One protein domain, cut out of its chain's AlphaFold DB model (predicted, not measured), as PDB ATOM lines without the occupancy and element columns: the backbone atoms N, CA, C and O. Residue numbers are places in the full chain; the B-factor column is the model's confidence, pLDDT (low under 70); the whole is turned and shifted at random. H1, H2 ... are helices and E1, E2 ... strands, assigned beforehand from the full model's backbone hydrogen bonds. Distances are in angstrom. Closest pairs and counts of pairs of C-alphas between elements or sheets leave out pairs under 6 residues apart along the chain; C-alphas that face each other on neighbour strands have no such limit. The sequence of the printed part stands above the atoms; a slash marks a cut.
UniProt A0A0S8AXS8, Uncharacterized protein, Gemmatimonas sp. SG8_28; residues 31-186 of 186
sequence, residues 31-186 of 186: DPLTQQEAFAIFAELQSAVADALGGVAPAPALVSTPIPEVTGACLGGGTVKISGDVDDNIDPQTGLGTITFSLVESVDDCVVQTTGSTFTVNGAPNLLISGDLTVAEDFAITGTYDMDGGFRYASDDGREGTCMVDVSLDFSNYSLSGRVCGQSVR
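What this domain is: This is residues 31 to 186 of the 186 residues of an uncharacterized protein of Gemmatimonas sp. SG8_28 (UniProt A0A0S8AXS8). One large, twisted sheet curls like a trough round a single long helix, H1, which lies in its hollow. The hairpin E4 and E5 folds over at one end of the trough, where E3 runs on into E4. The printed part has 156 residues with one named helix followed by ten named strands, E1 to E10, in a branched sheet whose neighbour pairs are antiparallel. The class is mostly strand. The whole is compact, with a radius of gyration of the C-alphas of 16.7 A, yet elongated, with spans of 55 by 31 by 23 A.

Where its parts are: Find C-alpha 35 at (35.528, -14.513, -26.727); from there H1, residues 35 to 54, runs 27.9 A to C-alpha 54 at (45.656, -28.739, -48.459). Next come E1, residues 65 to 73, 23.9 A; E2, residues 79 to 90, 30.9 A; and E3, residues 97 to 108, 34.6 A. Two shorter strands follow, E4, residues 110 to 113, and E5, residues 118 to 123. Then read E6, residues 127 to 135, 25.1 A; E7, residues 141 to 155, the longest at 38.4 A; and E8, residues 160 to 170, 32.3 A. E9, residues 175 to 180, leads to E10, residues 183 to 185, ending at C-alpha 185 at (30.240, -22.903, -29.040).

How they stand to each other: H1 is on the sheet, which curls round it; every O i to N i+4 pair in H1 is within hydrogen-bond range. Look at its closest C-alphas to E1, Ala 52 and Gly 72, 3.9 A apart, and to E4, Ile 41 and Val 112, 6.0 A. Near its first residues, the closest C-alphas of H1 and E9 are Ala 38 and Val 180, 6.7 A apart. E1, E2 and E3 form a meander, each strand the antiparallel neighbour of the one before: N 67 and O 84 are 2.7 A apart, N 104 and O 83 2.7 A. E2 bends by 61 degrees at residue 87. E6 is on the other side of E3 from E2, with N 103 and O 129 at 2.7 A. A second meander is E6, E7, E8, E9 and E10: N 128 and O 148 are 2.7 A apart, N 147 and O 167 2.8 A, N 179 and O 166 2.7 A, N 180 and O 183 2.9 A. E7 bends by 63 degrees at residue 144 and has E5 and E6 on one side, E8 on the other. E3 runs on into E4 at 83 degrees; in the hairpin E4 and E5, N 112 and O 119 are 2.8 A apart, and N 120 of E5 and O 154 of E7 2.8 A. The edge strands are E1, E4 and E10.

The domain as a whole: The two C-alphas farthest apart, those of Gln 93 and Gly 158, are 55.7 A apart. The printed part has no cut, and no link is long. Look for low confidence, pLDDT under 70, at residues 54 to 65; the mean of the printed part is 89.2.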
ATOM      1  N   ASP A  31      45.474 -15.387 -17.373       88.31
ATOM      2  CA  ASP A  31      44.737 -14.165 -17.708       88.31
ATOM      3  C   ASP A  31      43.658 -14.427 -18.759       88.31
ATOM      4  O   ASP A  31      43.977 -14.959 -19.817       88.31
ATOM      5  N   PRO A  32      42.394 -14.027 -18.551       88.31
ATOM      6  CA  PRO A  32      41.313 -14.401 -19.455       88.31
ATOM      7  C   PRO A  32      41.500 -13.837 -20.873       88.31
ATOM      8  O   PRO A  32      41.835 -12.664 -21.069       88.31
ATOM      9  N   LEU A  33      41.204 -14.677 -21.866       91.88
ATOM     10  CA  LEU A  33      40.942 -14.243 -23.237       91.88
ATOM     11  C   LEU A  33      39.490 -13.785 -23.355       91.88
ATOM     12  O   LEU A  33      38.575 -14.398 -22.801       91.88
ATOM     13  N   THR A  34      39.260 -12.729 -24.126       92.69
ATOM     14  CA  THR A  34      37.910 -12.406 -24.586       92.69
ATOM     15  C   THR A  34      37.426 -13.471 -25.572       92.69
ATOM     16  O   THR A  34      38.223 -14.137 -26.235       92.69
ATOM     17  N   GLN A  35      36.108 -13.600 -25.737       91.44
ATOM     18  CA  GLN A  35      35.528 -14.513 -26.727       91.44
ATOM     19  C   GLN A  35      36.056 -14.250 -28.149       91.44
ATOM     20  O   GLN A  35      36.332 -15.186 -28.893       91.44
ATOM     21  N   GLN A  36      36.236 -12.977 -28.516       92.38
ATOM     22  CA  GLN A  36      36.773 -12.607 -29.824       92.38
ATOM     23  C   GLN A  36      38.224 -13.073 -30.000       92.38
ATOM     24  O   GLN A  36      38.568 -13.576 -31.064       92.38
ATOM     25  N   GLU A  37      39.065 -12.918 -28.976       94.88
ATOM     26  CA  GLU A  37      40.460 -13.372 -29.017       94.88
ATOM     27  C   GLU A  37      40.549 -14.895 -29.084       94.88
ATOM     28  O   GLU A  37      41.265 -15.422 -29.932       94.88
ATOM     29  N   ALA A  38      39.770 -15.596 -28.254       93.88
ATOM     30  CA  ALA A  38      39.709 -17.054 -28.243       93.88
ATOM     31  C   ALA A  38      39.342 -17.619 -29.625       93.88
ATOM     32  O   ALA A  38      40.033 -18.497 -30.141       93.88
ATOM     33  N   PHE A  39      38.298 -17.081 -30.260       91.62
ATOM     34  CA  PHE A  39      37.874 -17.537 -31.585       91.62
ATOM     35  C   PHE A  39      38.812 -17.102 -32.709       91.62
ATOM     36  O   PHE A  39      38.977 -17.857 -33.661       91.62
ATOM     37  N   ALA A  40      39.447 -15.931 -32.616       93.75
ATOM     38  CA  ALA A  40      40.445 -15.511 -33.599       93.75
ATOM     39  C   ALA A  40      41.680 -16.424 -33.574       93.75
ATOM     40  O   ALA A  40      42.137 -16.853 -34.630       93.75
ATOM     41  N   ILE A  41      42.176 -16.764 -32.377       94.75
ATOM     42  CA  ILE A  41      43.271 -17.725 -32.209       94.75
ATOM     43  C   ILE A  41      42.869 -19.082 -32.770       94.75
ATOM     44  O   ILE A  41      43.575 -19.625 -33.613       94.75
ATOM     45  N   PHE A  42      41.715 -19.601 -32.358       92.88
ATOM     46  CA  PHE A  42      41.257 -20.907 -32.810       92.88
ATOM     47  C   PHE A  42      41.082 -20.976 -34.337       92.88
ATOM     48  O   PHE A  42      41.540 -21.926 -34.962       92.88
ATOM     49  N   ALA A  43      40.489 -19.952 -34.957       91.69
ATOM     50  CA  ALA A  43      40.308 -19.899 -36.407       91.69
ATOM     51  C   ALA A  43      41.637 -19.855 -37.178       91.69
ATOM     52  O   ALA A  43      41.753 -20.493 -38.223       91.69
ATOM     53  N   GLU A  44      42.636 -19.130 -36.668       93.00
ATOM     54  CA  GLU A  44      43.967 -19.069 -37.278       93.00
ATOM     55  C   GLU A  44      44.664 -20.436 -37.243       93.00
ATOM     56  O   GLU A  44      45.191 -20.879 -38.265       93.00
ATOM     57  N   LEU A  45      44.599 -21.143 -36.107       92.75
ATOM     58  CA  LEU A  45      45.142 -22.500 -35.992       92.75
ATOM     59  C   LEU A  45      44.482 -23.446 -37.003       92.75
ATOM     60  O   LEU A  45      45.178 -24.107 -37.770       92.75
ATOM     61  N   GLN A  46      43.148 -23.421 -37.105       90.06
ATOM     62  CA  GLN A  46      42.422 -24.253 -38.073       90.06
ATOM     63  C   GLN A  46      42.718 -23.879 -39.534       90.06
ATOM     64  O   GLN A  46      42.718 -24.741 -40.414       90.06
ATOM     65  N   SER A  47      43.025 -22.611 -39.820       88.06
ATOM     66  CA  SER A  47      43.487 -22.202 -41.149       88.06
ATOM     67  C   SER A  47      44.874 -22.767 -41.468       88.06
ATOM     68  O   SER A  47      45.097 -23.222 -42.589       88.06
ATOM     69  N   ALA A  48      45.799 -22.762 -40.504       89.38
ATOM     70  CA  ALA A  48      47.126 -23.353 -40.674       89.38
ATOM     71  C   ALA A  48      47.052 -24.883 -40.832       89.38
ATOM     72  O   ALA A  48      47.774 -25.455 -41.648       89.38
ATOM     73  N   VAL A  49      46.128 -25.540 -40.121       87.69
ATOM     74  CA  VAL A  49      45.787 -26.958 -40.315       87.69
ATOM     75  C   VAL A  49      45.298 -27.221 -41.738       87.69
ATOM     76  O   VAL A  49      45.792 -28.130 -42.411       87.69
ATOM     77  N   ALA A  50      44.352 -26.415 -42.221       85.81
ATOM     78  CA  ALA A  50      43.814 -26.551 -43.568       85.81
ATOM     79  C   ALA A  50      44.887 -26.341 -44.648       85.81
ATOM     80  O   ALA A  50      44.852 -27.027 -45.664       85.81
ATOM     81  N   ASP A  51      45.855 -25.447 -44.431       83.31
ATOM     82  CA  ASP A  51      47.013 -25.275 -45.319       83.31
ATOM     83  C   ASP A  51      47.941 -26.504 -45.292       83.31
ATOM     84  O   ASP A  51      48.296 -27.037 -46.347       83.31
ATOM     85  N   ALA A  52      48.246 -27.025 -44.095       83.62
ATOM     86  CA  ALA A  52      49.059 -28.232 -43.917       83.62
ATOM     87  C   ALA A  52      48.467 -29.440 -44.664       83.62
ATOM     88  O   ALA A  52      49.188 -30.193 -45.324       83.62
ATOM     89  N   LEU A  53      47.144 -29.610 -44.575       80.06
ATOM     90  CA  LEU A  53      46.414 -30.702 -45.218       80.06
ATOM     91  C   LEU A  53      46.059 -30.401 -46.682       80.06
ATOM     92  O   LEU A  53      45.980 -31.310 -47.501       80.06
ATOM     93  N   GLY A  54      45.901 -29.138 -47.069       68.94
ATOM     94  CA  GLY A  54      45.656 -28.739 -48.459       68.94
ATOM     95  C   GLY A  54      46.822 -29.079 -49.394       68.94
ATOM     96  O   GLY A  54      46.631 -29.202 -50.606       68.94
ATOM     97  N   GLY A  55      48.020 -29.276 -48.833       53.66
ATOM     98  CA  GLY A  55      49.202 -29.770 -49.538       53.66
ATOM     99  C   GLY A  55      49.237 -31.286 -49.777       53.66
ATOM    100  O   GLY A  55      50.034 -31.735 -50.606       53.66
ATOM    101  N   VAL A  56      48.393 -32.085 -49.106       52.22
ATOM    102  CA  VAL A  56      48.300 -33.530 -49.365       52.22
ATOM    103  C   VAL A  56      47.244 -33.806 -50.433       52.22
ATOM    104  O   VAL A  56      46.044 -33.659 -50.227       52.22
ATOM    105  N   ALA A  57      47.696 -34.210 -51.622       41.62
ATOM    106  CA  ALA A  57      46.789 -34.723 -52.643       41.62
ATOM    107  C   ALA A  57      46.109 -36.005 -52.125       41.62
ATOM    108  O   ALA A  57      46.802 -36.832 -51.523       41.62
ATOM    109  N   PRO A  58      44.803 -36.222 -52.381       43.53
ATOM    110  CA  PRO A  58      44.159 -37.478 -52.025       43.53
ATOM    111  C   PRO A  58      44.857 -38.611 -52.781       43.53
ATOM    112  O   PRO A  58      44.828 -38.677 -54.015       43.53
ATOM    113  N   ALA A  59      45.545 -39.477 -52.041       44.44
ATOM    114  CA  ALA A  59      46.066 -40.714 -52.589       44.44
ATOM    115  C   ALA A  59      44.881 -41.642 -52.914       44.44
ATOM    116  O   ALA A  59      43.887 -41.644 -52.187       44.44
ATOM    117  N   PRO A  60      44.937 -42.425 -54.004       42.38
ATOM    118  CA  PRO A  60      43.887 -43.390 -54.294       42.38
ATOM    119  C   PRO A  60      43.872 -44.492 -53.221       42.38
ATOM    120  O   PRO A  60      44.839 -45.242 -53.126       42.38
ATOM    121  N   ALA A  61      42.762 -44.568 -52.473       46.06
ATOM    122  CA  ALA A  61      42.393 -45.580 -51.471       46.06
ATOM    123  C   ALA A  61      43.479 -45.871 -50.415       46.06
ATOM    124  O   ALA A  61      44.344 -46.733 -50.615       46.06
ATOM    125  N   LEU A  62      43.428 -45.179 -49.274       50.28
ATOM    126  CA  LEU A  62      44.294 -45.463 -48.134       50.28
ATOM    127  C   LEU A  62      43.623 -46.516 -47.248       50.28
ATOM    128  O   LEU A  62      42.921 -46.208 -46.293       50.28
ATOM    129  N   VAL A  63      43.922 -47.789 -47.518       51.28
ATOM    130  CA  VAL A  63      43.714 -48.846 -46.518       51.28
ATOM    131  C   VAL A  63      44.639 -48.530 -45.338       51.28
ATOM    132  O   VAL A  63      45.840 -48.775 -45.445       51.28
ATOM    133  N   SER A  64      44.091 -47.942 -44.267       58.22
ATOM    134  CA  SER A  64      44.753 -47.569 -43.006       58.22
ATOM    135  C   SER A  64      46.219 -47.146 -43.148       58.22
ATOM    136  O   SER A  64      47.129 -47.973 -43.010       58.22
ATOM    137  N   THR A  65      46.482 -45.852 -43.340       68.38
ATOM    138  CA  THR A  65      47.860 -45.346 -43.394       68.38
ATOM    139  C   THR A  65      48.132 -44.283 -42.338       68.38
ATOM    140  O   THR A  65      47.340 -43.346 -42.209       68.38
ATOM    141  N   PRO A  66      49.287 -44.354 -41.650       77.00
ATOM    142  CA  PRO A  66      49.751 -43.228 -40.861       77.00
ATOM    143  C   PRO A  66      49.976 -42.034 -41.794       77.00
ATOM    144  O   PRO A  66      50.685 -42.147 -42.801       77.00
ATOM    145  N   ILE A  67      49.390 -40.886 -41.459       76.94
ATOM    146  CA  ILE A  67      49.732 -39.624 -42.102       76.94
ATOM    147  C   ILE A  67      51.131 -39.227 -41.602       76.94
ATOM    148  O   ILE A  67      51.319 -39.054 -40.390       76.94
ATOM    149  N   PRO A  68      52.127 -39.067 -42.496       81.12
ATOM    150  CA  PRO A  68      53.407 -38.490 -42.103       81.12
ATOM    151  C   PRO A  68      53.195 -37.070 -41.569       81.12
ATOM    152  O   PRO A  68      52.279 -36.383 -42.004       81.12
ATOM    153  N   GLU A  69      54.050 -36.612 -40.654       89.06
ATOM    154  CA  GLU A  69      53.953 -35.243 -40.137       89.06
ATOM    155  C   GLU A  69      53.943 -34.228 -41.293       89.06
ATOM    156  O   GLU A  69      54.904 -34.127 -42.060       89.06
ATOM    157  N   VAL A  70      52.842 -33.487 -41.413       90.19
ATOM    158  CA  VAL A  70      52.697 -32.355 -42.330       90.19
ATOM    159  C   VAL A  70      52.759 -31.061 -41.538       90.19
ATOM    160  O   VAL A  70      52.382 -31.015 -40.370       90.19
ATOM    161  N   THR A  71      53.271 -30.004 -42.159       93.25
ATOM    162  CA  THR A  71      53.463 -28.702 -41.512       93.25
ATOM    163  C   THR A  71      52.761 -27.618 -42.315       93.25
ATOM    164  O   THR A  71      52.997 -27.503 -43.516       93.25
ATOM    165  N   GLY A  72      51.943 -26.821 -41.636       91.00
ATOM    166  CA  GLY A  72      51.322 -25.602 -42.148       91.00
ATOM    167  C   GLY A  72      51.905 -24.372 -41.462       91.00
ATOM    168  O   GLY A  72      52.338 -24.427 -40.305       91.00
ATOM    169  N   ALA A  73      51.946 -23.255 -42.183       93.44
ATOM    170  CA  ALA A  73      52.448 -21.996 -41.646       93.44
ATOM    171  C   ALA A  73      51.306 -21.170 -41.040       93.44
ATOM    172  O   ALA A  73      50.269 -20.977 -41.670       93.44
ATOM    173  N   CYS A  74      51.527 -20.624 -39.844       93.62
ATOM    174  CA  CYS A  74      50.652 -19.591 -39.288       93.62
ATOM    175  C   CYS A  74      50.931 -18.246 -39.976       93.62
ATOM    176  O   CYS A  74      52.091 -17.914 -40.247       93.62
ATOM    177  N   LEU A  75      49.895 -17.444 -40.246       90.25
ATOM    178  CA  LEU A  75      50.017 -16.208 -41.028       90.25
ATOM    179  C   LEU A  75      50.960 -15.190 -40.377       90.25
ATOM    180  O   LEU A  75      51.680 -14.478 -41.081       90.25
ATOM    181  N   GLY A  76      50.976 -15.115 -39.043       91.94
ATOM    182  CA  GLY A  76      51.860 -14.220 -38.295       91.94
ATOM    183  C   GLY A  76      53.284 -14.749 -38.078       91.94
ATOM    184  O   GLY A  76      54.116 -14.021 -37.535       91.94
ATOM    185  N   GLY A  77      53.577 -15.988 -38.485       95.12
ATOM    186  CA  GLY A  77      54.793 -16.721 -38.127       95.12
ATOM    187  C   GLY A  77      54.512 -17.886 -37.177       95.12
ATOM    188  O   GLY A  77      53.428 -17.974 -36.606       95.12
ATOM    189  N   GLY A  78      55.487 -18.785 -37.039       97.00
ATOM    190  CA  GLY A  78      55.305 -20.076 -36.368       97.00
ATOM    191  C   GLY A  78      54.697 -21.139 -37.280       97.00
ATOM    192  O   GLY A  78      54.532 -20.926 -38.487       97.00
ATOM    193  N   THR A  79      54.392 -22.303 -36.710       96.44
ATOM    194  CA  THR A  79      53.884 -23.455 -37.468       96.44
ATOM    195  C   THR A  79      52.859 -24.271 -36.697       96.44
ATOM    196  O   THR A  79      52.926 -24.387 -35.474       96.44
ATOM    197  N   VAL A  80      51.965 -24.907 -37.449       95.62
ATOM    198  CA  VAL A  80      51.139 -26.016 -36.975       95.62
ATOM    199  C   VAL A  80      51.612 -27.290 -37.659       95.62
ATOM    200  O   VAL A  80      51.880 -27.297 -38.860       95.62
ATOM    201  N   LYS A  81      51.724 -28.377 -36.902       94.56
ATOM    202  CA  LYS A  81      52.079 -29.695 -37.426       94.56
ATOM    203  C   LYS A  81      50.990 -30.692 -37.108       94.56
ATOM    204  O   LYS A  81      50.505 -30.719 -35.979       94.56
ATOM    205  N   ILE A  82      50.671 -31.542 -38.074       93.19
ATOM    206  CA  ILE A  82      49.656 -32.583 -37.934       93.19
ATOM    207  C   ILE A  82      50.269 -33.924 -38.284       93.19
ATOM    208  O   ILE A  82      50.957 -34.060 -39.292       93.19
ATOM    209  N   SER A  83      49.998 -34.919 -37.453       92.19
ATOM    210  CA  SER A  83      50.385 -36.308 -37.685       92.19
ATOM    211  C   SER A  83      49.346 -37.231 -37.067       92.19
ATOM    212  O   SER A  83      48.600 -36.803 -36.191       92.19
ATOM    213  N   GLY A  84      49.283 -38.486 -37.491       91.56
ATOM    214  CA  GLY A  84      48.370 -39.456 -36.893       91.56
ATOM    215  C   GLY A  84      47.976 -40.531 -37.878       91.56
ATOM    216  O   GLY A  84      48.733 -40.827 -38.799       91.56
ATOM    217  N   ASP A  85      46.788 -41.083 -37.699       89.44
ATOM    218  CA  ASP A  85      46.297 -42.210 -38.479       89.44
ATOM    219  C   ASP A  85      44.971 -41.862 -39.155       89.44
ATOM    220  O   ASP A  85      44.098 -41.224 -38.560       89.44
ATOM    221  N   VAL A  86      44.833 -42.304 -40.405       88.69
ATOM    222  CA  VAL A  86      43.567 -42.310 -41.139       88.69
ATOM    223  C   VAL A  86      43.321 -43.717 -41.643       88.69
ATOM    224  O   VAL A  86      44.168 -44.299 -42.325       88.69
ATOM    225  N   ASP A  87      42.149 -44.236 -41.312       89.00
ATOM    226  CA  ASP A  87      41.605 -45.469 -41.850       89.00
ATOM    227  C   ASP A  87      40.439 -45.132 -42.777       89.00
ATOM    228  O   ASP A  87      39.394 -44.656 -42.327       89.00
ATOM    229  N   ASP A  88      40.635 -45.326 -44.082       86.00
ATOM    230  CA  ASP A  88      39.578 -45.170 -45.069       86.00
ATOM    231  C   ASP A  88      39.140 -46.524 -45.639       86.00
ATOM    232  O   ASP A  88      39.919 -47.453 -45.856       86.00
ATOM    233  N   ASN A  89      37.835 -46.636 -45.854       89.19
ATOM    234  CA  ASN A  89      37.210 -47.757 -46.540       89.19
ATOM    235  C   ASN A  89      36.318 -47.209 -47.657       89.19
ATOM    236  O   ASN A  89      35.119 -47.489 -47.715       89.19
ATOM    237  N   ILE A  90      36.900 -46.344 -48.493       87.31
ATOM    238  CA  ILE A  90      36.213 -45.725 -49.625       87.31
ATOM    239  C   ILE A  90      36.267 -46.665 -50.832       87.31
ATOM    240  O   ILE A  90      37.338 -47.068 -51.285       87.31
ATOM    241  N   ASP A  91      35.105 -46.985 -51.395       86.81
ATOM    242  CA  ASP A  91      35.001 -47.699 -52.663       86.81
ATOM    243  C   ASP A  91      35.537 -46.799 -53.793       86.81
ATOM    244  O   ASP A  91      34.946 -45.760 -54.093       86.81
ATOM    245  N   PRO A  92      36.626 -47.182 -54.480       84.31
ATOM    246  CA  PRO A  92      37.245 -46.344 -55.503       84.31
ATOM    247  C   PRO A  92      36.398 -46.185 -56.776       84.31
ATOM    248  O   PRO A  92      36.733 -45.358 -57.624       84.31
ATOM    249  N   GLN A  93      35.349 -46.991 -56.975       87.75
ATOM    250  CA  GLN A  93      34.433 -46.862 -58.114       87.75
ATOM    251  C   GLN A  93      33.299 -45.881 -57.835       87.75
ATOM    252  O   GLN A  93      32.882 -45.159 -58.741       87.75
ATOM    253  N   THR A  94      32.786 -45.874 -56.604       89.25
ATOM    254  CA  THR A  94      31.605 -45.084 -56.229       89.25
ATOM    255  C   THR A  94      31.953 -43.841 -55.408       89.25
ATOM    256  O   THR A  94      31.184 -42.884 -55.405       89.25
ATOM    257  N   GLY A  95      33.121 -43.816 -54.761       86.00
ATOM    258  CA  GLY A  95      33.544 -42.768 -53.829       86.00
ATOM    259  C   GLY A  95      32.847 -42.838 -52.468       86.00
ATOM    260  O   GLY A  95      32.945 -41.893 -51.691       86.00
ATOM    261  N   LEU A  96      32.127 -43.928 -52.190       91.25
ATOM    262  CA  LEU A  96      31.308 -44.104 -50.992       91.25
ATOM    263  C   LEU A  96      32.043 -44.933 -49.947       91.25
ATOM    264  O   LEU A  96      32.802 -45.833 -50.299       91.25
ATOM    265  N   GLY A  97      31.776 -44.690 -48.669       92.12
ATOM    266  CA  GLY A  97      32.379 -45.477 -47.596       92.12
ATOM    267  C   GLY A  97      32.560 -44.690 -46.312       92.12
ATOM    268  O   GLY A  97      31.847 -43.720 -46.060       92.12
ATOM    269  N   THR A  98      33.518 -45.128 -45.501       92.94
ATOM    270  CA  THR A  98      33.807 -44.549 -44.187       92.94
ATOM    271  C   THR A  98      35.241 -44.051 -44.101       92.94
ATOM    272  O   THR A  98      36.129 -44.597 -44.756       92.94
ATOM    273  N   ILE A  99      35.456 -43.032 -43.275       91.50
ATOM    274  CA  ILE A  99      36.768 -42.479 -42.945       91.50
ATOM    275  C   ILE A  99      36.813 -42.312 -41.429       91.50
ATOM    276  O   ILE A  99      36.045 -41.523 -40.883       91.50
ATOM    277  N   THR A 100      37.719 -43.014 -40.768       92.88
ATOM    278  CA  THR A 100      38.025 -42.834 -39.348       92.88
ATOM    279  C   THR A 100      39.404 -42.203 -39.234       92.88
ATOM    280  O   THR A 100      40.338 -42.611 -39.925       92.88
ATOM    281  N   PHE A 101      39.565 -41.201 -38.379       92.06
ATOM    282  CA  PHE A 101      40.862 -40.557 -38.177       92.06
ATOM    283  C   PHE A 101      41.127 -40.252 -36.709       92.06
ATOM    284  O   PHE A 101      40.214 -40.026 -35.917       92.06
ATOM    285  N   SER A 102      42.411 -40.241 -36.367       94.69
ATOM    286  CA  SER A 102      42.936 -39.819 -35.072       94.69
ATOM    287  C   SER A 102      44.250 -39.092 -35.318       94.69
ATOM    288  O   SER A 102      45.282 -39.712 -35.578       94.69
ATOM    289  N   LEU A 103      44.204 -37.770 -35.255       93.88
ATOM    290  CA  LEU A 103      45.296 -36.866 -35.581       93.88
ATOM    291  C   LEU A 103      45.696 -36.059 -34.351       93.88
ATOM    292  O   LEU A 103      44.871 -35.708 -33.517       93.88
ATOM    293  N   VAL A 104      46.973 -35.728 -34.259       95.56
ATOM    294  CA  VAL A 104      47.525 -34.819 -33.262       95.56
ATOM    295  C   VAL A 104      47.985 -33.563 -33.980       95.56
ATOM    296  O   VAL A 104      48.869 -33.620 -34.836       95.56
ATOM    297  N   GLU A 105      47.404 -32.437 -33.594       95.12
ATOM    298  CA  GLU A 105      47.809 -31.098 -33.989       95.12
ATOM    299  C   GLU A 105      48.707 -30.501 -32.896       95.12
ATOM    300  O   GLU A 105      48.315 -30.334 -31.739       95.12
ATOM    301  N   SER A 106      49.939 -30.174 -33.271       96.38
ATOM    302  CA  SER A 106      50.896 -29.480 -32.412       96.38
ATOM    303  C   SER A 106      51.187 -28.090 -32.955       96.38
ATOM    304  O   SER A 106      51.385 -27.905 -34.154       96.38
ATOM    305  N   VAL A 107      51.212 -27.111 -32.055       97.25
ATOM    306  CA  VAL A 107      51.385 -25.695 -32.385       97.25
ATOM    307  C   VAL A 107      52.720 -25.221 -31.823       97.25
ATOM    308  O   VAL A 107      52.986 -25.426 -30.635       97.25
ATOM    309  N   ASP A 108      53.537 -24.586 -32.659       97.44
ATOM    310  CA  ASP A 108      54.876 -24.102 -32.313       97.44
ATOM    311  C   ASP A 108      55.020 -22.629 -32.710       97.44
ATOM    312  O   ASP A 108      55.048 -22.287 -33.897       97.44
ATOM    313  N   ASP A 109      55.060 -21.763 -31.695       97.50
ATOM    314  CA  ASP A 109      55.215 -20.308 -31.804       97.50
ATOM    315  C   ASP A 109      54.311 -19.619 -32.843       97.50
ATOM    316  O   ASP A 109      54.710 -18.648 -33.490       97.50
ATOM    317  N   CYS A 110      53.069 -20.090 -32.994       97.75
ATOM    318  CA  CYS A 110      52.112 -19.474 -33.906       97.75
ATOM    319  C   CYS A 110      51.721 -18.077 -33.442       97.75
ATOM    320  O   CYS A 110      51.214 -17.893 -32.336       97.75
ATOM    321  N   VAL A 111      51.930 -17.090 -34.307       97.69
ATOM    322  CA  VAL A 111      51.607 -15.696 -34.021       97.69
ATOM    323  C   VAL A 111      50.241 -15.357 -34.601       97.69
ATOM    324  O   VAL A 111      50.036 -15.412 -35.814       97.69
ATOM    325  N   VAL A 112      49.320 -14.945 -33.732       96.44
ATOM    326  CA  VAL A 112      47.958 -14.542 -34.086       96.44
ATOM    327  C   VAL A 112      47.767 -13.064 -33.773       96.44
ATOM    328  O   VAL A 112      47.991 -12.620 -32.647       96.44
ATOM    329  N   GLN A 113      47.317 -12.294 -34.761       94.44
ATOM    330  CA  GLN A 113      46.958 -10.888 -34.574       94.44
ATOM    331  C   GLN A 113      45.447 -10.752 -34.386       94.44
ATOM    332  O   GLN A 113      44.669 -11.156 -35.249       94.44
ATOM    333  N   THR A 114      45.028 -10.145 -33.277       91.75
ATOM    334  CA  THR A 114      43.622  -9.809 -33.018       91.75
ATOM    335  C   THR A 114      43.410  -8.296 -33.097       91.75
ATOM    336  O   THR A 114      44.330  -7.518 -33.364       91.75
ATOM    337  N   THR A 115      42.173  -7.835 -32.886       84.06
ATOM    338  CA  THR A 115      41.876  -6.396 -32.822       84.06
ATOM    339  C   THR A 115      42.317  -5.832 -31.468       84.06
ATOM    340  O   THR A 115      41.487  -5.551 -30.611       84.06
ATOM    341  N   GLY A 116      43.625  -5.674 -31.263       85.75
ATOM    342  CA  GLY A 116      44.166  -4.984 -30.087       85.75
ATOM    343  C   GLY A 116      45.443  -5.581 -29.514       85.75
ATOM    344  O   GLY A 116      46.209  -4.826 -28.922       85.75
ATOM    345  N   SER A 117      45.691  -6.869 -29.749       94.88
ATOM    346  CA  SER A 117      46.852  -7.570 -29.202       94.88
ATOM    347  C   SER A 117      47.405  -8.593 -30.193       94.88
ATOM    348  O   SER A 117      46.707  -9.084 -31.089       94.88
ATOM    349  N   THR A 118      48.675  -8.925 -30.016       97.06
ATOM    350  CA  THR A 118      49.352 -10.024 -30.707       97.06
ATOM    351  C   THR A 118      49.566 -11.152 -29.713       97.06
ATOM    352  O   THR A 118      50.012 -10.906 -28.595       97.06
ATOM    353  N   PHE A 119      49.268 -12.383 -30.114       98.06
ATOM    354  CA  PHE A 119      49.447 -13.573 -29.289       98.06
ATOM    355  C   PHE A 119      50.459 -14.514 -29.925       98.06
ATOM    356  O   PHE A 119      50.373 -14.783 -31.119       98.06
ATOM    357  N   THR A 120      51.365 -15.057 -29.118       98.19
ATOM    358  CA  THR A 120      52.174 -16.227 -29.464       98.19
ATOM    359  C   THR A 120      51.550 -17.452 -28.815       98.19
ATOM    360  O   THR A 120      51.344 -17.483 -27.600       98.19
ATOM    361  N   VAL A 121      51.259 -18.465 -29.622       97.81
ATOM    362  CA  VAL A 121      50.488 -19.649 -29.248       97.81
ATOM    363  C   VAL A 121      51.342 -20.897 -29.420       97.81
ATOM    364  O   VAL A 121      52.067 -21.046 -30.399       97.81
ATOM    365  N   ASN A 122      51.267 -21.792 -28.442       97.69
ATOM    366  CA  ASN A 122      51.998 -23.054 -28.419       97.69
ATOM    367  C   ASN A 122      51.093 -24.170 -27.880       97.69
ATOM    368  O   ASN A 122      50.258 -23.910 -27.016       97.69
ATOM    369  N   GLY A 123      51.296 -25.420 -28.297       93.88
ATOM    370  CA  GLY A 123      50.538 -26.559 -27.763       93.88
ATOM    371  C   GLY A 123      50.729 -26.728 -26.246       93.88
ATOM    372  O   GLY A 123      51.859 -26.661 -25.745       93.88
ATOM    373  N   ALA A 124      49.628 -26.913 -25.503       90.50
ATOM    374  CA  ALA A 124      49.628 -27.209 -24.062       90.50
ATOM    375  C   ALA A 124      48.222 -27.593 -23.526       90.50
ATOM    376  O   ALA A 124      47.524 -26.718 -23.009       90.50
ATOM    377  N   PRO A 125      47.822 -28.883 -23.555       90.00
ATOM    378  CA  PRO A 125      48.414 -29.988 -24.327       90.00
ATOM    379  C   PRO A 125      48.201 -29.781 -25.836       90.00
ATOM    380  O   PRO A 125      47.515 -28.849 -26.210       90.00
ATOM    381  N   ASN A 126      48.786 -30.600 -26.712       93.25
ATOM    382  CA  ASN A 126      48.430 -30.579 -28.142       93.25
ATOM    383  C   ASN A 126      46.936 -30.898 -28.342       93.25
ATOM    384  O   ASN A 126      46.322 -31.500 -27.461       93.25
ATOM    385  N   LEU A 127      46.374 -30.523 -29.491       95.50
ATOM    386  CA  LEU A 127      45.003 -30.884 -29.847       95.50
ATOM    387  C   LEU A 127      44.979 -32.296 -30.440       95.50
ATOM    388  O   LEU A 127      45.756 -32.626 -31.334       95.50
ATOM    389  N   LEU A 128      44.087 -33.132 -29.925       96.56
ATOM    390  CA  LEU A 128      43.691 -34.400 -30.508       96.56
ATOM    391  C   LEU A 128      42.447 -34.151 -31.357       96.56
ATOM    392  O   LEU A 128      41.455 -33.627 -30.864       96.56
ATOM    393  N   ILE A 129      42.515 -34.538 -32.621       95.06
ATOM    394  CA  ILE A 129      41.435 -34.431 -33.590       95.06
ATOM    395  C   ILE A 129      41.025 -35.852 -33.954       95.06
ATOM    396  O   ILE A 129      41.837 -36.612 -34.478       95.06
ATOM    397  N   SER A 130      39.781 -36.230 -33.708       95.94
ATOM    398  CA  SER A 130      39.288 -37.571 -34.022       95.94
ATOM    399  C   SER A 130      37.918 -37.526 -34.660       95.94
ATOM    400  O   SER A 130      37.174 -36.572 -34.466       95.94
ATOM    401  N   GLY A 131      37.559 -38.552 -35.412       95.31
ATOM    402  CA  GLY A 131      36.218 -38.618 -35.958       95.31
ATOM    403  C   GLY A 131      35.975 -39.836 -36.815       95.31
ATOM    404  O   GLY A 131      36.903 -40.539 -37.220       95.31
ATOM    405  N   ASP A 132      34.697 -40.030 -37.097       94.88
ATOM    406  CA  ASP A 132      34.159 -41.099 -37.916       94.88
ATOM    407  C   ASP A 132      33.191 -40.468 -38.910       94.88
ATOM    408  O   ASP A 132      32.120 -39.995 -38.531       94.88
ATOM    409  N   LEU A 133      33.571 -40.442 -40.183       94.00
ATOM    410  CA  LEU A 133      32.786 -39.870 -41.270       94.00
ATOM    411  C   LEU A 133      32.286 -40.967 -42.203       94.00
ATOM    412  O   LEU A 133      32.970 -41.953 -42.465       94.00
ATOM    413  N   THR A 134      31.091 -40.773 -42.745       94.81
ATOM    414  CA  THR A 134      30.484 -41.631 -43.764       94.81
ATOM    415  C   THR A 134      30.083 -40.789 -44.966       94.81
ATOM    416  O   THR A 134      29.376 -39.793 -44.805       94.81
ATOM    417  N   VAL A 135      30.496 -41.213 -46.162       92.88
ATOM    418  CA  VAL A 135      30.078 -40.645 -47.452       92.88
ATOM    419  C   VAL A 135      28.951 -41.508 -48.020       92.88
ATOM    420  O   VAL A 135      29.176 -42.658 -48.407       92.88
ATOM    421  N   ALA A 136      27.733 -40.965 -48.036       91.75
ATOM    422  CA  ALA A 136      26.526 -41.636 -48.520       91.75
ATOM    423  C   ALA A 136      26.338 -41.495 -50.044       91.75
ATOM    424  O   ALA A 136      27.029 -40.717 -50.694       91.75
ATOM    425  N   GLU A 137      25.391 -42.244 -50.625       89.56
ATOM    426  CA  GLU A 137      25.150 -42.309 -52.084       89.56
ATOM    427  C   GLU A 137      24.840 -40.954 -52.748       89.56
ATOM    428  O   GLU A 137      25.095 -40.769 -53.936       89.56
ATOM    429  N   ASP A 138      24.294 -40.001 -51.995       89.81
ATOM    430  CA  ASP A 138      24.034 -38.623 -52.424       89.81
ATOM    431  C   ASP A 138      25.236 -37.685 -52.206       89.81
ATOM    432  O   ASP A 138      25.114 -36.468 -52.362       89.81
ATOM    433  N   PHE A 139      26.397 -38.252 -51.864       84.12
ATOM    434  CA  PHE A 139      27.610 -37.571 -51.417       84.12
ATOM    435  C   PHE A 139      27.414 -36.725 -50.152       84.12
ATOM    436  O   PHE A 139      28.252 -35.872 -49.847       84.12
ATOM    437  N   ALA A 140      26.337 -36.958 -49.392       89.38
ATOM    438  CA  ALA A 140      26.213 -36.382 -48.064       89.38
ATOM    439  C   ALA A 140      27.272 -36.994 -47.145       89.38
ATOM    440  O   ALA A 140      27.456 -38.213 -47.093       89.38
ATOM    441  N   ILE A 141      27.961 -36.125 -46.410       89.56
ATOM    442  CA  ILE A 141      28.884 -36.523 -45.353       89.56
ATOM    443  C   ILE A 141      28.108 -36.498 -44.040       89.56
ATOM    444  O   ILE A 141      27.456 -35.505 -43.724       89.56
ATOM    445  N   THR A 142      28.178 -37.591 -43.289       95.25
ATOM    446  CA  THR A 142      27.569 -37.745 -41.959       95.25
ATOM    447  C   THR A 142      28.601 -38.288 -40.980       95.25
ATOM    448  O   THR A 142      29.635 -38.793 -41.414       95.25
ATOM    449  N   GLY A 143      28.327 -38.198 -39.679       94.75
ATOM    450  CA  GLY A 143      29.241 -38.656 -38.633       94.75
ATOM    451  C   GLY A 143      29.776 -37.525 -37.761       94.75
ATOM    452  O   GLY A 143      29.184 -36.443 -37.731       94.75
ATOM    453  N   THR A 144      30.864 -37.782 -37.039       96.00
ATOM    454  CA  THR A 144      31.389 -36.871 -36.012       96.00
ATOM    455  C   THR A 144      32.823 -36.440 -36.282       96.00
ATOM    456  O   THR A 144      33.607 -37.145 -36.918       96.00
ATOM    457  N   TYR A 145      33.146 -35.251 -35.786       93.56
ATOM    458  CA  TYR A 145      34.481 -34.678 -35.749       93.56
ATOM    459  C   TYR A 145      34.662 -33.997 -34.393       93.56
ATOM    460  O   TYR A 145      33.929 -33.069 -34.056       93.56
ATOM    461  N   ASP A 146      35.629 -34.466 -33.623       96.44
ATOM    462  CA  ASP A 146      35.895 -34.074 -32.248       96.44
ATOM    463  C   ASP A 146      37.309 -33.500 -32.130       96.44
ATOM    464  O   ASP A 146      38.253 -33.991 -32.752       96.44
ATOM    465  N   MET A 147      37.450 -32.459 -31.316       96.12
ATOM    466  CA  MET A 147      38.713 -31.817 -30.972       96.12
ATOM    467  C   MET A 147      38.814 -31.684 -29.457       96.12
ATOM    468  O   MET A 147      37.999 -30.988 -28.856       96.12
ATOM    469  N   ASP A 148      39.835 -32.291 -28.861       96.56
ATOM    470  CA  ASP A 148      40.118 -32.230 -27.423       96.56
ATOM    471  C   ASP A 148      41.577 -31.833 -27.180       96.56
ATOM    472  O   ASP A 148      42.488 -32.313 -27.852       96.56
ATOM    473  N   GLY A 149      41.829 -30.945 -26.224       96.31
ATOM    474  CA  GLY A 149      43.182 -30.549 -25.840       96.31
ATOM    475  C   GLY A 149      43.269 -29.067 -25.518       96.31
ATOM    476  O   GLY A 149      42.417 -28.526 -24.814       96.31
ATOM    477  N   GLY A 150      44.311 -28.383 -25.993       95.31
ATOM    478  CA  GLY A 150      44.417 -26.949 -25.759       95.31
ATOM    479  C   GLY A 150      45.640 -26.272 -26.356       95.31
ATOM    480  O   GLY A 150      46.307 -26.761 -27.261       95.31
ATOM    481  N   PHE A 151      45.929 -25.089 -25.842       96.44
ATOM    482  CA  PHE A 151      47.139 -24.346 -26.149       96.44
ATOM    483  C   PHE A 151      47.468 -23.387 -25.011       96.44
ATOM    484  O   PHE A 151      46.591 -22.928 -24.281       96.44
ATOM    485  N   ARG A 152      48.742 -23.036 -24.875       97.12
ATOM    486  CA  ARG A 152      49.179 -21.882 -24.090       97.12
ATOM    487  C   ARG A 152      49.308 -20.664 -24.995       97.12
ATOM    488  O   ARG A 152      49.669 -20.799 -26.163       97.12
ATOM    489  N   TYR A 153      49.061 -19.487 -24.440       97.25
ATOM    490  CA  TYR A 153      49.228 -18.209 -25.120       97.25
ATOM    491  C   TYR A 153      50.019 -17.232 -24.254       97.25
ATOM    492  O   TYR A 153      49.939 -17.257 -23.025       97.25
ATOM    493  N   ALA A 154      50.745 -16.347 -24.925       97.88
ATOM    494  CA  ALA A 154      51.349 -15.154 -24.353       97.88
ATOM    495  C   ALA A 154      51.054 -13.969 -25.274       97.88
ATOM    496  O   ALA A 154      51.181 -14.091 -26.491       97.88
ATOM    497  N   SER A 155      50.647 -12.840 -24.706       97.44
ATOM    498  CA  SER A 155      50.298 -11.631 -25.443       97.44
ATOM    499  C   SER A 155      51.378 -10.556 -25.330       97.44
ATOM    500  O   SER A 155      52.091 -10.468 -24.331       97.44
ATOM    501  N   ASP A 156      51.469  -9.694 -26.340       97.00
ATOM    502  CA  ASP A 156      52.292  -8.481 -26.315       97.00
ATOM    503  C   ASP A 156      51.863  -7.461 -25.244       97.00
ATOM    504  O   ASP A 156      52.674  -6.627 -24.835       97.00
ATOM    505  N   ASP A 157      50.629  -7.557 -24.741       94.94
ATOM    506  CA  ASP A 157      50.123  -6.767 -23.611       94.94
ATOM    507  C   ASP A 157      50.498  -7.333 -22.224       94.94
ATOM    508  O   ASP A 157      50.196  -6.715 -21.199       94.94
ATOM    509  N   GLY A 158      51.209  -8.464 -22.189       95.88
ATOM    510  CA  GLY A 158      51.705  -9.108 -20.974       95.88
ATOM    511  C   GLY A 158      50.786 -10.179 -20.390       95.88
ATOM    512  O   GLY A 158      51.182 -10.800 -19.404       95.88
ATOM    513  N   ARG A 159      49.602 -10.420 -20.971       95.62
ATOM    514  CA  ARG A 159      48.730 -11.529 -20.557       95.62
ATOM    515  C   ARG A 159      49.296 -12.882 -20.957       95.62
ATOM    516  O   ARG A 159      49.783 -13.052 -22.076       95.62
ATOM    517  N   GLU A 160      49.135 -13.874 -20.093       96.88
ATOM    518  CA  GLU A 160      49.510 -15.259 -20.390       96.88
ATOM    519  C   GLU A 160      48.540 -16.271 -19.777       96.88
ATOM    520  O   GLU A 160      47.894 -16.021 -18.757       96.88
ATOM    521  N   GLY A 161      48.431 -17.440 -20.404       95.69
ATOM    522  CA  GLY A 161      47.582 -18.504 -19.887       95.69
ATOM    523  C   GLY A 161      47.515 -19.743 -20.767       95.69
ATOM    524  O   GLY A 161      48.250 -19.893 -21.742       95.69
ATOM    525  N   THR A 162      46.620 -20.652 -20.399       95.00
ATOM    526  CA  THR A 162      46.254 -21.848 -21.158       95.00
ATOM    527  C   THR A 162      44.778 -21.799 -21.507       95.00
ATOM    528  O   THR A 162      43.957 -21.471 -20.654       95.00
ATOM    529  N   CYS A 163      44.443 -22.187 -22.727       94.38
ATOM    530  CA  CYS A 163      43.095 -22.340 -23.238       94.38
ATOM    531  C   CYS A 163      42.843 -23.813 -23.567       94.38
ATOM    532  O   CYS A 163      43.546 -24.386 -24.396       94.38
ATOM    533  N   MET A 164      41.830 -24.405 -22.938       95.56
ATOM    534  CA  MET A 164      41.340 -25.736 -23.296       95.56
ATOM    535  C   MET A 164      40.319 -25.658 -24.436       95.56
ATOM    536  O   MET A 164      39.514 -24.722 -24.499       95.56
ATOM    537  N   VAL A 165      40.339 -26.666 -25.300       95.75
ATOM    538  CA  VAL A 165      39.410 -26.876 -26.410       95.75
ATOM    539  C   VAL A 165      38.773 -28.247 -26.225       95.75
ATOM    540  O   VAL A 165      39.477 -29.224 -26.003       95.75
ATOM    541  N   ASP A 166      37.451 -28.284 -26.308       96.12
ATOM    542  CA  ASP A 166      36.629 -29.495 -26.307       96.12
ATOM    543  C   ASP A 166      35.441 -29.202 -27.222       96.12
ATOM    544  O   ASP A 166      34.503 -28.515 -26.819       96.12
ATOM    545  N   VAL A 167      35.535 -29.577 -28.494       95.44
ATOM    546  CA  VAL A 167      34.565 -29.216 -29.533       95.44
ATOM    547  C   VAL A 167      34.180 -30.453 -30.322       95.44
ATOM    548  O   VAL A 167      35.044 -31.178 -30.794       95.44
ATOM    549  N   SER A 168      32.881 -30.638 -30.528       96.25
ATOM    550  CA  SER A 168      32.302 -31.724 -31.311       96.25
ATOM    551  C   SER A 168      31.404 -31.159 -32.410       96.25
ATOM    552  O   SER A 168      30.561 -30.289 -32.161       96.25
ATOM    553  N   LEU A 169      31.594 -31.643 -33.632       94.00
ATOM    554  CA  LEU A 169      30.808 -31.334 -34.818       94.00
ATOM    555  C   LEU A 169      30.115 -32.613 -35.295       94.00
ATOM    556  O   LEU A 169      30.774 -33.597 -35.624       94.00
ATOM    557  N   ASP A 170      28.790 -32.578 -35.375       95.00
ATOM    558  CA  ASP A 170      27.965 -33.656 -35.918       95.00
ATOM    559  C   ASP A 170      27.461 -33.254 -37.309       95.00
ATOM    560  O   ASP A 170      26.627 -32.358 -37.475       95.00
ATOM    561  N   PHE A 171      27.973 -33.927 -38.335       91.94
ATOM    562  CA  PHE A 171      27.603 -33.687 -39.729       91.94
ATOM    563  C   PHE A 171      26.215 -34.233 -40.080       91.94
ATOM    564  O   PHE A 171      25.637 -33.845 -41.091       91.94
ATOM    565  N   SER A 172      25.641 -35.096 -39.241       91.44
ATOM    566  CA  SER A 172      24.314 -35.685 -39.467       91.44
ATOM    567  C   SER A 172      23.194 -34.660 -39.283       91.44
ATOM    568  O   SER A 172      22.135 -34.763 -39.903       91.44
ATOM    569  N   ASN A 173      23.416 -33.668 -38.421       92.94
ATOM    570  CA  ASN A 173      22.475 -32.585 -38.124       92.94
ATOM    571  C   ASN A 173      23.092 -31.183 -38.298       92.94
ATOM    572  O   ASN A 173      22.412 -30.193 -38.029       92.94
ATOM    573  N   TYR A 174      24.345 -31.106 -38.761       90.38
ATOM    574  CA  TYR A 174      25.139 -29.882 -38.892       90.38
ATOM    575  C   TYR A 174      25.209 -29.068 -37.593       90.38
ATOM    576  O   TYR A 174      25.098 -27.839 -37.616       90.38
ATOM    577  N   SER A 175      25.360 -29.749 -36.456       93.94
ATOM    578  CA  SER A 175      25.467 -29.102 -35.149       93.94
ATOM    579  C   SER A 175      26.910 -29.046 -34.668       93.94
ATOM    580  O   SER A 175      27.647 -30.023 -34.746       93.94
ATOM    581  N   LEU A 176      27.296 -27.880 -34.158       92.25
ATOM    582  CA  LEU A 176      28.547 -27.663 -33.446       92.25
ATOM    583  C   LEU A 176      28.219 -27.557 -31.959       92.25
ATOM    584  O   LEU A 176      27.241 -26.910 -31.589       92.25
ATOM    585  N   SER A 177      29.018 -28.167 -31.097       94.31
ATOM    586  CA  SER A 177      28.864 -28.032 -29.651       94.31
ATOM    587  C   SER A 177      30.211 -28.116 -28.952       94.31
ATOM    588  O   SER A 177      31.156 -28.679 -29.495       94.31
ATOM    589  N   GLY A 178      30.318 -27.533 -27.760       93.75
ATOM    590  CA  GLY A 178      31.524 -27.636 -26.943       93.75
ATOM    591  C   GLY A 178      31.987 -26.302 -26.381       93.75
ATOM    592  O   GLY A 178      31.180 -25.390 -26.166       93.75
ATOM    593  N   ARG A 179      33.288 -26.193 -26.112       93.00
ATOM    594  CA  ARG A 179      33.948 -25.045 -25.494       93.00
ATOM    595  C   ARG A 179      35.317 -24.770 -26.114       93.00
ATOM    596  O   ARG A 179      36.103 -25.674 -26.364       93.00
ATOM    597  N   VAL A 180      35.627 -23.486 -26.262       92.94
ATOM    598  CA  VAL A 180      36.952 -22.974 -26.634       92.94
ATOM    599  C   VAL A 180      37.340 -21.913 -25.611       92.94
ATOM    600  O   VAL A 180      36.654 -20.904 -25.465       92.94
ATOM    601  N   CYS A 181      38.413 -22.143 -24.857       92.31
ATOM    602  CA  CYS A 181      38.864 -21.259 -23.776       92.31
ATOM    603  C   CYS A 181      37.748 -20.964 -22.752       92.31
ATOM    604  O   CYS A 181      37.528 -19.818 -22.358       92.31
ATOM    605  N   GLY A 182      36.974 -21.989 -22.378       87.50
ATOM    606  CA  GLY A 182      35.805 -21.867 -21.492       87.50
ATOM    607  C   GLY A 182      34.548 -21.273 -22.151       87.50
ATOM    608  O   GLY A 182      33.450 -21.435 -21.620       87.50
ATOM    609  N   GLN A 183      34.668 -20.659 -23.333       87.56
ATOM    610  CA  GLN A 183      33.551 -20.070 -24.074       87.56
ATOM    611  C   GLN A 183      32.774 -21.153 -24.818       87.56
ATOM    612  O   GLN A 183      33.346 -21.869 -25.636       87.56
ATOM    613  N   SER A 184      31.469 -21.265 -24.572       89.38
ATOM    614  CA  SER A 184      30.637 -22.244 -25.277       89.38
ATOM    615  C   SER A 184      30.502 -21.919 -26.769       89.38
ATOM    616  O   SER A 184      30.249 -20.768 -27.134       89.38
ATOM    617  N   VAL A 185      30.577 -22.949 -27.609       85.38
ATOM    618  CA  VAL A 185      30.240 -22.903 -29.040       85.38
ATOM    619  C   VAL A 185      28.966 -23.714 -29.286       85.38
ATOM    620  O   VAL A 185      28.789 -24.777 -28.690       85.38
ATOM    621  N   ARG A 186      28.040 -23.165 -30.078       81.62
ATOM    622  CA  ARG A 186      26.761 -23.780 -30.470       81.62
ATOM    623  C   ARG A 186      26.129 -23.062 -31.654       81.62
ATOM    624  O   ARG A 186      26.421 -21.854 -31.803       81.62
TER     625      ARG A 186